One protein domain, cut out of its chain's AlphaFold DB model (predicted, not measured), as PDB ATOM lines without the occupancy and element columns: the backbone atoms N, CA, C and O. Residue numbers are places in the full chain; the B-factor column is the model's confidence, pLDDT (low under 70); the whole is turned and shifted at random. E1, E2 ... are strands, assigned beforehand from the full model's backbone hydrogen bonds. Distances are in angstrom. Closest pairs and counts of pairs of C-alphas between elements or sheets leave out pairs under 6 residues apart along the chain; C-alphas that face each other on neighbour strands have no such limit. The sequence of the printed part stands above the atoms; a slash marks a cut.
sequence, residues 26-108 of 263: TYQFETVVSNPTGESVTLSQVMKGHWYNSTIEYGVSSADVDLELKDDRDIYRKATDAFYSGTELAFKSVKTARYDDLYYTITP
ATOM      1  N   THR A  26     177.923 178.965  82.979       97.38
ATOM      2  CA  THR A  26     177.983 177.504  83.068       97.38
ATOM      3  C   THR A  26     178.333 177.103  84.493       97.38
ATOM      4  O   THR A  26     179.324 177.567  85.046       97.38
ATOM      5  N   TYR A  27     177.521 176.226  85.067       96.50
ATOM      6  CA  TYR A  27     177.697 175.649  86.390       96.50
ATOM      7  C   TYR A  27     178.047 174.172  86.224       96.50
ATOM      8  O   TYR A  27     177.370 173.465  85.479       96.50
ATOM      9  N   GLN A  28     179.091 173.713  86.903       96.44
ATOM     10  CA  GLN A  28     179.522 172.318  86.873       96.44
ATOM     11  C   GLN A  28     179.365 171.721  88.265       96.44
ATOM     12  O   GLN A  28     179.771 172.330  89.257       96.44
ATOM     13  N   PHE A  29     178.757 170.546  88.323       95.81
ATOM     14  CA  PHE A  29     178.562 169.788  89.545       95.81
ATOM     15  C   PHE A  29     179.155 168.403  89.357       95.81
ATOM     16  O   PHE A  29     178.960 167.765  88.321       95.81
ATOM     17  N   GLU A  30     179.869 167.949  90.377       95.56
ATOM     18  CA  GLU A  30     180.464 166.623  90.411       95.56
ATOM     19  C   GLU A  30     180.105 165.964  91.732       95.56
ATOM     20  O   GLU A  30     180.326 166.515  92.814       95.56
ATOM     21  N   THR A  31     179.528 164.772  91.640       94.81
ATOM     22  CA  THR A  31     179.336 163.893  92.790       94.81
ATOM     23  C   THR A  31     180.265 162.705  92.634       94.81
ATOM     24  O   THR A  31     180.106 161.913  91.708       94.81
ATOM     25  N   VAL A  32     181.230 162.576  93.541       95.12
ATOM     26  CA  VAL A  32     182.187 161.467  93.533       95.12
ATOM     27  C   VAL A  32     181.678 160.359  94.446       95.12
ATOM     28  O   VAL A  32     181.500 160.560  95.650       95.12
ATOM     29  N   VAL A  33     181.456 159.183  93.870       93.19
ATOM     30  CA  VAL A  33     181.201 157.946  94.609       93.19
ATOM     31  C   VAL A  33     182.532 157.229  94.749       93.19
ATOM     32  O   VAL A  33     183.193 156.986  93.745       93.19
ATOM     33  N   SER A  34     182.937 156.891  95.971       93.31
ATOM     34  CA  SER A  34     184.211 156.217  96.222       93.31
ATOM     35  C   SER A  34     184.104 155.123  97.275       93.31
ATOM     36  O   SER A  34     183.138 155.058  98.044       93.31
ATOM     37  N   ASN A  35     185.114 154.259  97.319       90.12
ATOM     38  CA  ASN A  35     185.278 153.241  98.350       90.12
ATOM     39  C   ASN A  35     186.555 153.492  99.189       90.12
ATOM     40  O   ASN A  35     187.371 154.354  98.853       90.12
ATOM     41  N   PRO A  36     186.756 152.761 100.304       90.88
ATOM     42  CA  PRO A  36     187.942 152.931 101.148       90.88
ATOM     43  C   PRO A  36     189.279 152.570 100.482       90.88
ATOM     44  O   PRO A  36     190.320 152.963 100.999       90.88
ATOM     45  N   THR A  37     189.269 151.821  99.373       89.00
ATOM     46  CA  THR A  37     190.477 151.456  98.612       89.00
ATOM     47  C   THR A  37     190.905 152.544  97.623       89.00
ATOM     48  O   THR A  37     191.977 152.429  97.034       89.00
ATOM     49  N   GLY A  38     190.129 153.627  97.492       90.00
ATOM     50  CA  GLY A  38     190.461 154.796  96.674       90.00
ATOM     51  C   GLY A  38     189.894 154.760  95.254       90.00
ATOM     52  O   GLY A  38     190.128 155.691  94.487       90.00
ATOM     53  N   GLU A  39     189.128 153.728  94.902       94.56
ATOM     54  CA  GLU A  39     188.422 153.667  93.623       94.56
ATOM     55  C   GLU A  39     187.256 154.651  93.624       94.56
ATOM     56  O   GLU A  39     186.632 154.900  94.665       94.56
ATOM     57  N   SER A  40     186.957 155.221  92.456       96.06
ATOM     58  CA  SER A  40     185.881 156.194  92.336       96.06
ATOM     59  C   SER A  40     185.228 156.243  90.959       96.06
ATOM     60  O   SER A  40     185.833 155.913  89.940       96.06
ATOM     61  N   VAL A  41     183.977 156.690  90.971       97.25
ATOM     62  CA  VAL A  41     183.178 157.068  89.806       97.25
ATOM     63  C   VAL A  41     182.686 158.490  90.040       97.25
ATOM     64  O   VAL A  41     182.203 158.811  91.129       97.25
ATOM     65  N   THR A  42     182.781 159.335  89.018       97.75
ATOM     66  CA  THR A  42     182.308 160.720  89.065       97.75
ATOM     67  C   THR A  42     181.019 160.853  88.271       97.75
ATOM     68  O   THR A  42     180.943 160.467  87.107       97.75
ATOM     69  N   LEU A  43     179.990 161.398  88.915       97.25
ATOM     70  CA  LEU A  43     178.715 161.748  88.299       97.25
ATOM     71  C   LEU A  43     178.758 163.242  87.983       97.25
ATOM     72  O   LEU A  43     178.692 164.062  88.905       97.25
ATOM     73  N   SER A  44     178.867 163.593  86.706       97.62
ATOM     74  CA  SER A  44     179.058 164.976  86.264       97.62
ATOM     75  C   SER A  44     177.766 165.562  85.703       97.62
ATOM     76  O   SER A  44     177.030 164.902  84.964       97.62
ATOM     77  N   GLN A  45     177.505 166.825  86.037       97.75
ATOM     78  CA  GLN A  45     176.421 167.624  85.476       97.75
ATOM     79  C   GLN A  45     176.949 168.998  85.061       97.75
ATOM     80  O   GLN A  45     177.612 169.681  85.841       97.75
ATOM     81  N   VAL A  46     176.609 169.433  83.851       97.81
ATOM     82  CA  VAL A  46     176.950 170.749  83.307       97.81
ATOM     83  C   VAL A  46     175.656 171.487  82.993       97.81
ATOM     84  O   VAL A  46     174.928 171.137  82.072       97.81
ATOM     85  N   MET A  47     175.346 172.515  83.776       96.94
ATOM     86  CA  MET A  47     174.157 173.339  83.589       96.94
ATOM     87  C   MET A  47     174.533 174.672  82.950       96.94
ATOM     88  O   MET A  47     175.335 175.423  83.505       96.94
ATOM     89  N   LYS A  48     173.892 175.022  81.833       97.44
ATOM     90  CA  LYS A  48     174.036 176.337  81.201       97.44
ATOM     91  C   LYS A  48     172.793 177.183  81.444       97.44
ATOM     92  O   LYS A  48     171.684 176.786  81.091       97.44
ATOM     93  N   GLY A  49     172.990 178.351  82.044       96.62
ATOM     94  CA  GLY A  49     171.942 179.340  82.252       96.62
ATOM     95  C   GLY A  49     171.633 180.137  80.989       96.62
ATOM     96  O   GLY A  49     172.541 180.595  80.293       96.62
ATOM     97  N   HIS A  50     170.350 180.364  80.732       93.69
ATOM     98  CA  HIS A  50     169.842 181.221  79.660       93.69
ATOM     99  C   HIS A  50     168.970 182.329  80.253       93.69
ATOM    100  O   HIS A  50     168.687 182.341  81.448       93.69
ATOM    101  N   TRP A  51     168.520 183.267  79.422       89.94
ATOM    102  CA  TRP A  51     167.749 184.422  79.896       89.94
ATOM    103  C   TRP A  51     166.384 184.058  80.516       89.94
ATOM    104  O   TRP A  51     165.847 184.848  81.286       89.94
ATOM    105  N   TYR A  52     165.837 182.876  80.206       83.62
ATOM    106  CA  TYR A  52     164.512 182.419  80.650       83.62
ATOM    107  C   TYR A  52     164.448 180.950  81.066       83.62
ATOM    108  O   TYR A  52     163.347 180.448  81.249       83.62
ATOM    109  N   ASN A  53     165.569 180.229  81.143       90.19
ATOM    110  CA  ASN A  53     165.620 178.820  81.551       90.19
ATOM    111  C   ASN A  53     167.078 178.364  81.746       90.19
ATOM    112  O   ASN A  53     168.004 179.176  81.774       90.19
ATOM    113  N   SER A  54     167.286 177.053  81.863       95.31
ATOM    114  CA  SER A  54     168.604 176.427  81.779       95.31
ATOM    115  C   SER A  54     168.557 175.139  80.958       95.31
ATOM    116  O   SER A  54     167.549 174.428  80.945       95.31
ATOM    117  N   THR A  55     169.674 174.802  80.321       95.62
ATOM    118  CA  THR A  55     169.925 173.465  79.767       95.62
ATOM    119  C   THR A  55     170.846 172.690  80.699       95.62
ATOM    120  O   THR A  55     171.563 173.290  81.504       95.62
ATOM    121  N   ILE A  56     170.794 171.362  80.632       96.94
ATOM    122  CA  ILE A  56     171.685 170.495  81.396       96.94
ATOM    123  C   ILE A  56     172.218 169.395  80.496       96.94
ATOM    124  O   ILE A  56     171.471 168.807  79.721       96.94
ATOM    125  N   GLU A  57     173.499 169.136  80.653       98.25
ATOM    126  CA  GLU A  57     174.204 167.981  80.141       98.25
ATOM    127  C   GLU A  57     174.685 167.158  81.334       98.25
ATOM    128  O   GLU A  57     174.983 167.705  82.400       98.25
ATOM    129  N   TYR A  58     174.740 165.843  81.190       98.31
ATOM    130  CA  TYR A  58     175.083 164.961  82.294       98.31
ATOM    131  C   TYR A  58     175.742 163.675  81.805       98.31
ATOM    132  O   TYR A  58     175.518 163.230  80.683       98.31
ATOM    133  N   GLY A  59     176.584 163.091  82.651       98.25
ATOM    134  CA  GLY A  59     177.329 161.886  82.316       98.25
ATOM    135  C   GLY A  59     178.008 161.271  83.528       98.25
ATOM    136  O   GLY A  59     177.857 161.743  84.659       98.25
ATOM    137  N   VAL A  60     178.749 160.198  83.273       98.19
ATOM    138  CA  VAL A  60     179.557 159.493  84.270       98.19
ATOM    139  C   VAL A  60     180.959 159.267  83.731       98.19
ATOM    140  O   VAL A  60     181.134 159.108  82.523       98.19
ATOM    141  N   SER A  61     181.936 159.220  84.627       98.19
ATOM    142  CA  SER A  61     183.312 158.841  84.311       98.19
ATOM    143  C   SER A  61     183.946 158.033  85.439       98.19
ATOM    144  O   SER A  61     183.502 158.062  86.590       98.19
ATOM    145  N   SER A  62     184.999 157.305  85.098       97.38
ATOM    146  CA  SER A  62     185.858 156.551  86.015       97.38
ATOM    147  C   SER A  62     187.298 156.604  85.496       97.38
ATOM    148  O   SER A  62     187.587 157.290  84.518       97.38
ATOM    149  N   ALA A  63     188.222 155.882  86.134       95.94
ATOM    150  CA  ALA A  63     189.610 155.801  85.671       95.94
ATOM    151  C   ALA A  63     189.761 155.225  84.244       95.94
ATOM    152  O   ALA A  63     190.745 155.516  83.569       95.94
ATOM    153  N   ASP A  64     188.803 154.413  83.804       97.25
ATOM    154  CA  ASP A  64     188.781 153.671  82.539       97.25
ATOM    155  C   ASP A  64     187.576 154.019  81.642       97.25
ATOM    156  O   ASP A  64     187.406 153.434  80.573       97.25
ATOM    157  N   VAL A  65     186.744 154.981  82.055       97.94
ATOM    158  CA  VAL A  65     185.601 155.481  81.284       97.94
ATOM    159  C   VAL A  65     185.713 156.992  81.146       97.94
ATOM    160  O   VAL A  65     185.526 157.730  82.117       97.94
ATOM    161  N   ASP A  66     185.958 157.445  79.918       98.06
ATOM    162  CA  ASP A  66     185.948 158.863  79.578       98.06
ATOM    163  C   ASP A  66     184.552 159.472  79.754       98.06
ATOM    164  O   ASP A  66     183.527 158.846  79.461       98.06
ATOM    165  N   LEU A  67     184.517 160.732  80.196       98.06
ATOM    166  CA  LEU A  67     183.271 161.470  80.342       98.06
ATOM    167  C   LEU A  67     182.660 161.766  78.968       98.06
ATOM    168  O   LEU A  67     183.212 162.525  78.173       98.06
ATOM    169  N   GLU A  68     181.460 161.244  78.745       98.00
ATOM    170  CA  GLU A  68     180.617 161.584  77.604       98.00
ATOM    171  C   GLU A  68     179.311 162.195  78.116       98.00
ATOM    172  O   GLU A  68     178.503 161.524  78.761       98.00
ATOM    173  N   LEU A  69     179.122 163.485  77.850       98.25
ATOM    174  CA  LEU A  69     177.945 164.231  78.274       98.25
ATOM    175  C   LEU A  69     176.764 164.003  77.323       98.25
ATOM    176  O   LEU A  69     176.937 163.939  76.106       98.25
ATOM    177  N   LYS A  70     175.565 163.891  77.898       98.50
ATOM    178  CA  LYS A  70     174.287 163.694  77.202       98.50
ATOM    179  C   LYS A  70     173.257 164.708  77.677       98.50
ATOM    180  O   LYS A  70     173.313 165.143  78.826       98.50
ATOM    181  N   ASP A  71     172.313 165.061  76.816       97.00
ATOM    182  CA  ASP A  71     171.262 166.055  77.078       97.00
ATOM    183  C   ASP A  71     169.842 165.552  76.761       97.00
ATOM    184  O   ASP A  71     168.860 166.272  76.964       97.00
ATOM    185  N   ASP A  72     169.713 164.304  76.316       97.19
ATOM    186  CA  ASP A  72     168.439 163.634  76.069       97.19
ATOM    187  C   ASP A  72     167.977 162.795  77.283       97.19
ATOM    188  O   ASP A  72     168.466 162.955  78.406       97.19
ATOM    189  N   ARG A  73     166.963 161.947  77.079       96.50
ATOM    190  CA  ARG A  73     166.333 161.098  78.110       96.50
ATOM    191  C   ARG A  73     166.572 159.603  77.890       96.50
ATOM    192  O   ARG A  73     165.938 158.786  78.563       96.50
ATOM    193  N   ASP A  74     167.447 159.245  76.958       97.38
ATOM    194  CA  ASP A  74     167.781 157.856  76.684       97.38
ATOM    195  C   ASP A  74     168.621 157.273  77.826       97.38
ATOM    196  O   ASP A  74     169.170 157.979  78.678       97.38
ATOM    197  N   ILE A  75     168.673 155.941  77.887       96.88
ATOM    198  CA  ILE A  75     169.457 155.238  78.902       96.88
ATOM    199  C   ILE A  75     170.828 154.917  78.330       96.88
ATOM    200  O   ILE A  75     170.955 154.070  77.444       96.88
ATOM    201  N   TYR A  76     171.857 155.513  78.917       98.19
ATOM    202  CA  TYR A  76     173.247 155.265  78.560       98.19
ATOM    203  C   TYR A  76     173.887 154.290  79.534       98.19
ATOM    204  O   TYR A  76     173.614 154.337  80.732       98.19
ATOM    205  N   ARG A  77     174.729 153.395  79.010       97.75
ATOM    206  CA  ARG A  77     175.444 152.366  79.774       97.75
ATOM    207  C   ARG A  77     176.912 152.341  79.379       97.75
ATOM    208  O   ARG A  77     177.233 152.444  78.194       97.75
ATOM    209  N   LYS A  78     177.791 152.184  80.362       97.31
ATOM    210  CA  LYS A  78     179.237 152.006  80.203       97.31
ATOM    211  C   LYS A  78     179.694 150.906  81.158       97.31
ATOM    212  O   LYS A  78     179.168 150.799  82.261       97.31
ATOM    213  N   ALA A  79     180.657 150.098  80.735       97.19
ATOM    214  CA  ALA A  79     181.324 149.150  81.621       97.19
ATOM    215  C   ALA A  79     182.588 149.798  82.199       97.19
ATOM    216  O   ALA A  79     183.258 150.542  81.487       97.19
ATOM    217  N   THR A  80     182.897 149.504  83.458       97.00
ATOM    218  CA  THR A  80     184.106 149.941  84.163       97.00
ATOM    219  C   THR A  80     184.649 148.810  85.030       97.00
ATOM    220  O   THR A  80     183.890 147.962  85.502       97.00
ATOM    221  N   ASP A  81     185.952 148.813  85.278       95.94
ATOM    222  CA  ASP A  81     186.593 147.977  86.288       95.94
ATOM    223  C   ASP A  81     186.654 148.636  87.679       95.94
ATOM    224  O   ASP A  81     187.172 148.033  88.620       95.94
ATOM    225  N   ALA A  82     186.091 149.840  87.851       94.44
ATOM    226  CA  ALA A  82     185.960 150.475  89.159       94.44
ATOM    227  C   ALA A  82     185.040 149.668  90.095       94.44
ATOM    228  O   ALA A  82     183.941 149.255  89.715       94.44
ATOM    229  N   PHE A  83     185.471 149.510  91.351       93.19
ATOM    230  CA  PHE A  83     184.848 148.731  92.431       93.19
ATOM    231  C   PHE A  83     184.886 147.214  92.214       93.19
ATOM    232  O   PHE A  83     185.272 146.470  93.114       93.19
ATOM    233  N   TYR A  84     184.461 146.754  91.037       92.44
ATOM    234  CA  TYR A  84     184.510 145.365  90.594       92.44
ATOM    235  C   TYR A  84     184.700 145.325  89.081       92.44
ATOM    236  O   TYR A  84     184.148 146.166  88.369       92.44
ATOM    237  N   SER A  85     185.391 144.297  88.580       93.44
ATOM    238  CA  SER A  85     185.588 144.154  87.138       93.44
ATOM    239  C   SER A  85     184.263 144.003  86.383       93.44
ATOM    240  O   SER A  85     183.413 143.177  86.735       93.44
ATOM    241  N   GLY A  86     184.103 144.803  85.328       94.44
ATOM    242  CA  GLY A  86     182.909 144.835  84.484       94.44
ATOM    243  C   GLY A  86     181.646 145.390  85.152       94.44
ATOM    244  O   GLY A  86     180.542 145.025  84.743       94.44
ATOM    245  N   THR A  87     181.787 146.237  86.173       95.62
ATOM    246  CA  THR A  87     180.683 147.017  86.750       95.62
ATOM    247  C   THR A  87     179.993 147.844  85.664       95.62
ATOM    248  O   THR A  87     180.644 148.487  84.845       95.62
ATOM    249  N   GLU A  88     178.662 147.846  85.650       96.38
ATOM    250  CA  GLU A  88     177.861 148.699  84.778       96.38
ATOM    251  C   GLU A  88     177.601 150.046  85.458       96.38
ATOM    252  O   GLU A  88     177.028 150.119  86.550       96.38
ATOM    253  N   LEU A  89     177.985 151.121  84.776       97.31
ATOM    254  CA  LEU A  89     177.519 152.472  85.038       97.31
ATOM    255  C   LEU A  89     176.370 152.759  84.078       97.31
ATOM    256  O   LEU A  89     176.563 152.701  82.863       97.31
ATOM    257  N   ALA A  90     175.196 153.100  84.599       97.38
ATOM    258  CA  ALA A  90     174.093 153.560  83.767       97.38
ATOM    259  C   ALA A  90     173.547 154.893  84.254       97.38
ATOM    260  O   ALA A  90     173.548 155.185  85.451       97.38
ATOM    261  N   PHE A  91     173.081 155.713  83.317       97.94
ATOM    262  CA  PHE A  91     172.483 156.997  83.637       97.94
ATOM    263  C   PHE A  91     171.398 157.389  82.639       97.94
ATOM    264  O   PHE A  91     171.424 156.983  81.476       97.94
ATOM    265  N   LYS A  92     170.417 158.150  83.126       97.62
ATOM    266  CA  LYS A  92     169.328 158.725  82.326       97.62
ATOM    267  C   LYS A  92     168.728 159.936  83.028       97.62
ATOM    268  O   LYS A  92     168.877 160.088  84.242       97.62
ATOM    269  N   SER A  93     167.958 160.725  82.294       97.06
ATOM    270  CA  SER A  93     167.109 161.776  82.850       97.06
ATOM    271  C   SER A  93     165.628 161.424  82.701       97.06
ATOM    272  O   SER A  93     165.215 160.738  81.765       97.06
ATOM    273  N   VAL A  94     164.807 161.858  83.657       95.19
ATOM    274  CA  VAL A  94     163.351 161.669  83.629       95.19
ATOM    275  C   VAL A  94     162.674 163.011  83.835       95.19
ATOM    276  O   VAL A  94     162.878 163.671  84.851       95.19
ATOM    277  N   LYS A  95     161.823 163.404  82.884       93.88
ATOM    278  CA  LYS A  95     161.057 164.650  82.971       93.88
ATOM    279  C   LYS A  95     160.155 164.659  84.201       93.88
ATOM    280  O   LYS A  95     159.329 163.764  84.365       93.88
ATOM    281  N   THR A  96     160.216 165.738  84.974       91.75
ATOM    282  CA  THR A  96     159.234 166.025  86.028       91.75
ATOM    283  C   THR A  96     158.488 167.333  85.744       91.75
ATOM    284  O   THR A  96     158.698 167.992  84.720       91.75
ATOM    285  N   ALA A  97     157.610 167.739  86.665       87.81
ATOM    286  CA  ALA A  97     156.958 169.044  86.619       87.81
ATOM    287  C   ALA A  97     157.926 170.229  86.836       87.81
ATOM    288  O   ALA A  97     157.584 171.353  86.479       87.81
ATOM    289  N   ARG A  98     159.107 170.007  87.437       80.75
ATOM    290  CA  ARG A  98     160.018 171.066  87.918       80.75
ATOM    291  C   ARG A  98     161.437 171.001  87.323       80.75
ATOM    292  O   ARG A  98     162.341 171.538  87.947       80.75
ATOM    293  N   TYR A  99     161.600 170.424  86.124       91.62
ATOM    294  CA  TYR A  99     162.843 169.938  85.467       91.62
ATOM    295  C   TYR A  99     163.123 168.452  85.698       91.62
ATOM    296  O   TYR A  99     162.396 167.786  86.421       91.62
ATOM    297  N   ASP A 100     164.110 167.906  84.997       94.50
ATOM    298  CA  ASP A 100     164.364 166.470  84.970       94.50
ATOM    299  C   ASP A 100     165.121 165.999  86.223       94.50
ATOM    300  O   ASP A 100     166.059 166.666  86.667       94.50
ATOM    301  N   ASP A 101     164.734 164.833  86.746       95.56
ATOM    302  CA  ASP A 101     165.513 164.084  87.734       95.56
ATOM    303  C   ASP A 101     166.569 163.252  86.998       95.56
ATOM    304  O   ASP A 101     166.261 162.567  86.017       95.56
ATOM    305  N   LEU A 102     167.815 163.305  87.470       96.62
ATOM    306  CA  LEU A 102     168.919 162.525  86.917       96.62
ATOM    307  C   LEU A 102     169.128 161.265  87.753       96.62
ATOM    308  O   LEU A 102     169.314 161.336  88.969       96.62
ATOM    309  N   TYR A 103     169.117 160.116  87.089       96.31
ATOM    310  CA  TYR A 103     169.341 158.818  87.707       96.31
ATOM    311  C   TYR A 103     170.701 158.288  87.295       96.31
ATOM    312  O   TYR A 103     171.039 158.297  86.114       96.31
ATOM    313  N   TYR A 104     171.431 157.775  88.279       96.25
ATOM    314  CA  TYR A 104     172.714 157.113  88.108       96.25
ATOM    315  C   TYR A 104     172.672 155.777  88.841       96.25
ATOM    316  O   TYR A 104     172.228 155.713  89.988       96.25
ATOM    317  N   THR A 105     173.140 154.718  88.195       95.06
ATOM    318  CA  THR A 105     173.262 153.389  88.793       95.06
ATOM    319  C   THR A 105     174.674 152.871  88.608       95.06
ATOM    320  O   THR A 105     175.254 152.989  87.532       95.06
ATOM    321  N   ILE A 106     175.207 152.275  89.669       93.62
ATOM    322  CA  ILE A 106     176.482 151.561  89.677       93.62
ATOM    323  C   ILE A 106     176.125 150.135  90.073       93.62
ATOM    324  O   ILE A 106     175.679 149.894  91.194       93.62
ATOM    325  N   THR A 107     176.199 149.206  89.129       92.62
ATOM    326  CA  THR A 107     175.715 147.836  89.312       92.62
ATOM    327  C   THR A 107     176.846 146.864  89.014       92.62
ATOM    328  O   THR A 107     177.356 146.876  87.897       92.62
ATOM    329  N   PRO A 108     177.266 146.023  89.978       91.25
ATOM    330  CA  PRO A 108     178.268 144.999  89.714       91.25
ATOM    331  C   PRO A 108     177.867 144.140  88.519       91.25
ATOM    332  O   PRO A 108     176.674 143.911  88.286       91.25
TER     333      PRO A 108
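What this domain is: This is residues 26 to 108 of the 263 residues of a protein of Vibrio maritimus (UniProt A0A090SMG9). What is the main picture? Two small three-stranded sheets, E1 E2 E3 and E4 E5 E6, are stacked as an elongated sandwich, two sheets face to face, with the strands of the one at 19 degrees to those of the other; they are only partly face to face, and E1 is apart from E4, E5 and E6. What is it made of? The 83 printed residues hold six named strands, E1 to E6 in chain order, and no named helix, and the class is all strand; each sheet, in the order E1 E2 E3 or E4 E5 E6, is an antiparallel meander, each strand the neighbour of the one before. How large is its outline? It is compact, with a radius of gyration of the C-alphas of 13.6 A, and spans 44 by 22 by 19 A, only just a rod.

Where its parts are: Where does the first sheet lie along the printed part? E1, residues 26 to 34, begins with C-alpha 26 at (177.983, 177.504, 83.068) and is 25.8 A long. E2, residues 40 to 49, is 28.8 A long, and E3, residues 54 to 62, is 26.7 A long. Where does the second sheet lie? E4, residues 76 to 80, begins with C-alpha 76 at (173.247, 155.265, 78.560) and is 13.3 A long. E5, residues 87 to 94, is 22.9 A long, and E6, residues 101 to 107, is 19.3 A long and ends with C-alpha 107 at (175.715, 147.836, 89.312).

How they stand to each other: How are the strands of the first sheet paired? E1 and E2 form a hairpin at 165 degrees, with N 29 and O 45 2.9 A apart, within hydrogen-bond range. E2 and E3 form a hairpin at 165 degrees, with N 46 and O 57 at 2.8 A, and the sheet is twisted, with C-alphas up to 4.3 A off its best plane. How is the second sheet paired? E4 and E5 form a hairpin at 159 degrees, with N 78 and O 89 at 2.8 A. E5 and E6 form a hairpin at 167 degrees, with N 90 and O 105 at 2.9 A. Where do the sheets come closest? The closest C-alphas of E3 and E5 are those of Gly 59 and Phe 91, 7.0 A apart, and those of E2 and E6 are Leu 43 and Tyr 104, 7.6 A apart. E3 and E6 are near each other, with 5 pairs of C-alphas within 10 A.

The domain as a whole: How far does it reach? The two C-alphas farthest apart, those of Trp 51 and Ser 85, are 44.6 A apart. Which link is long? The link from E3 to E4, residues 63 to 75, is long, and there the chain changes from one sheet to the other. Is anything missing or uncertain? The printed part has no cut, its mean pLDDT is 95.3, and no printed residue is under 70.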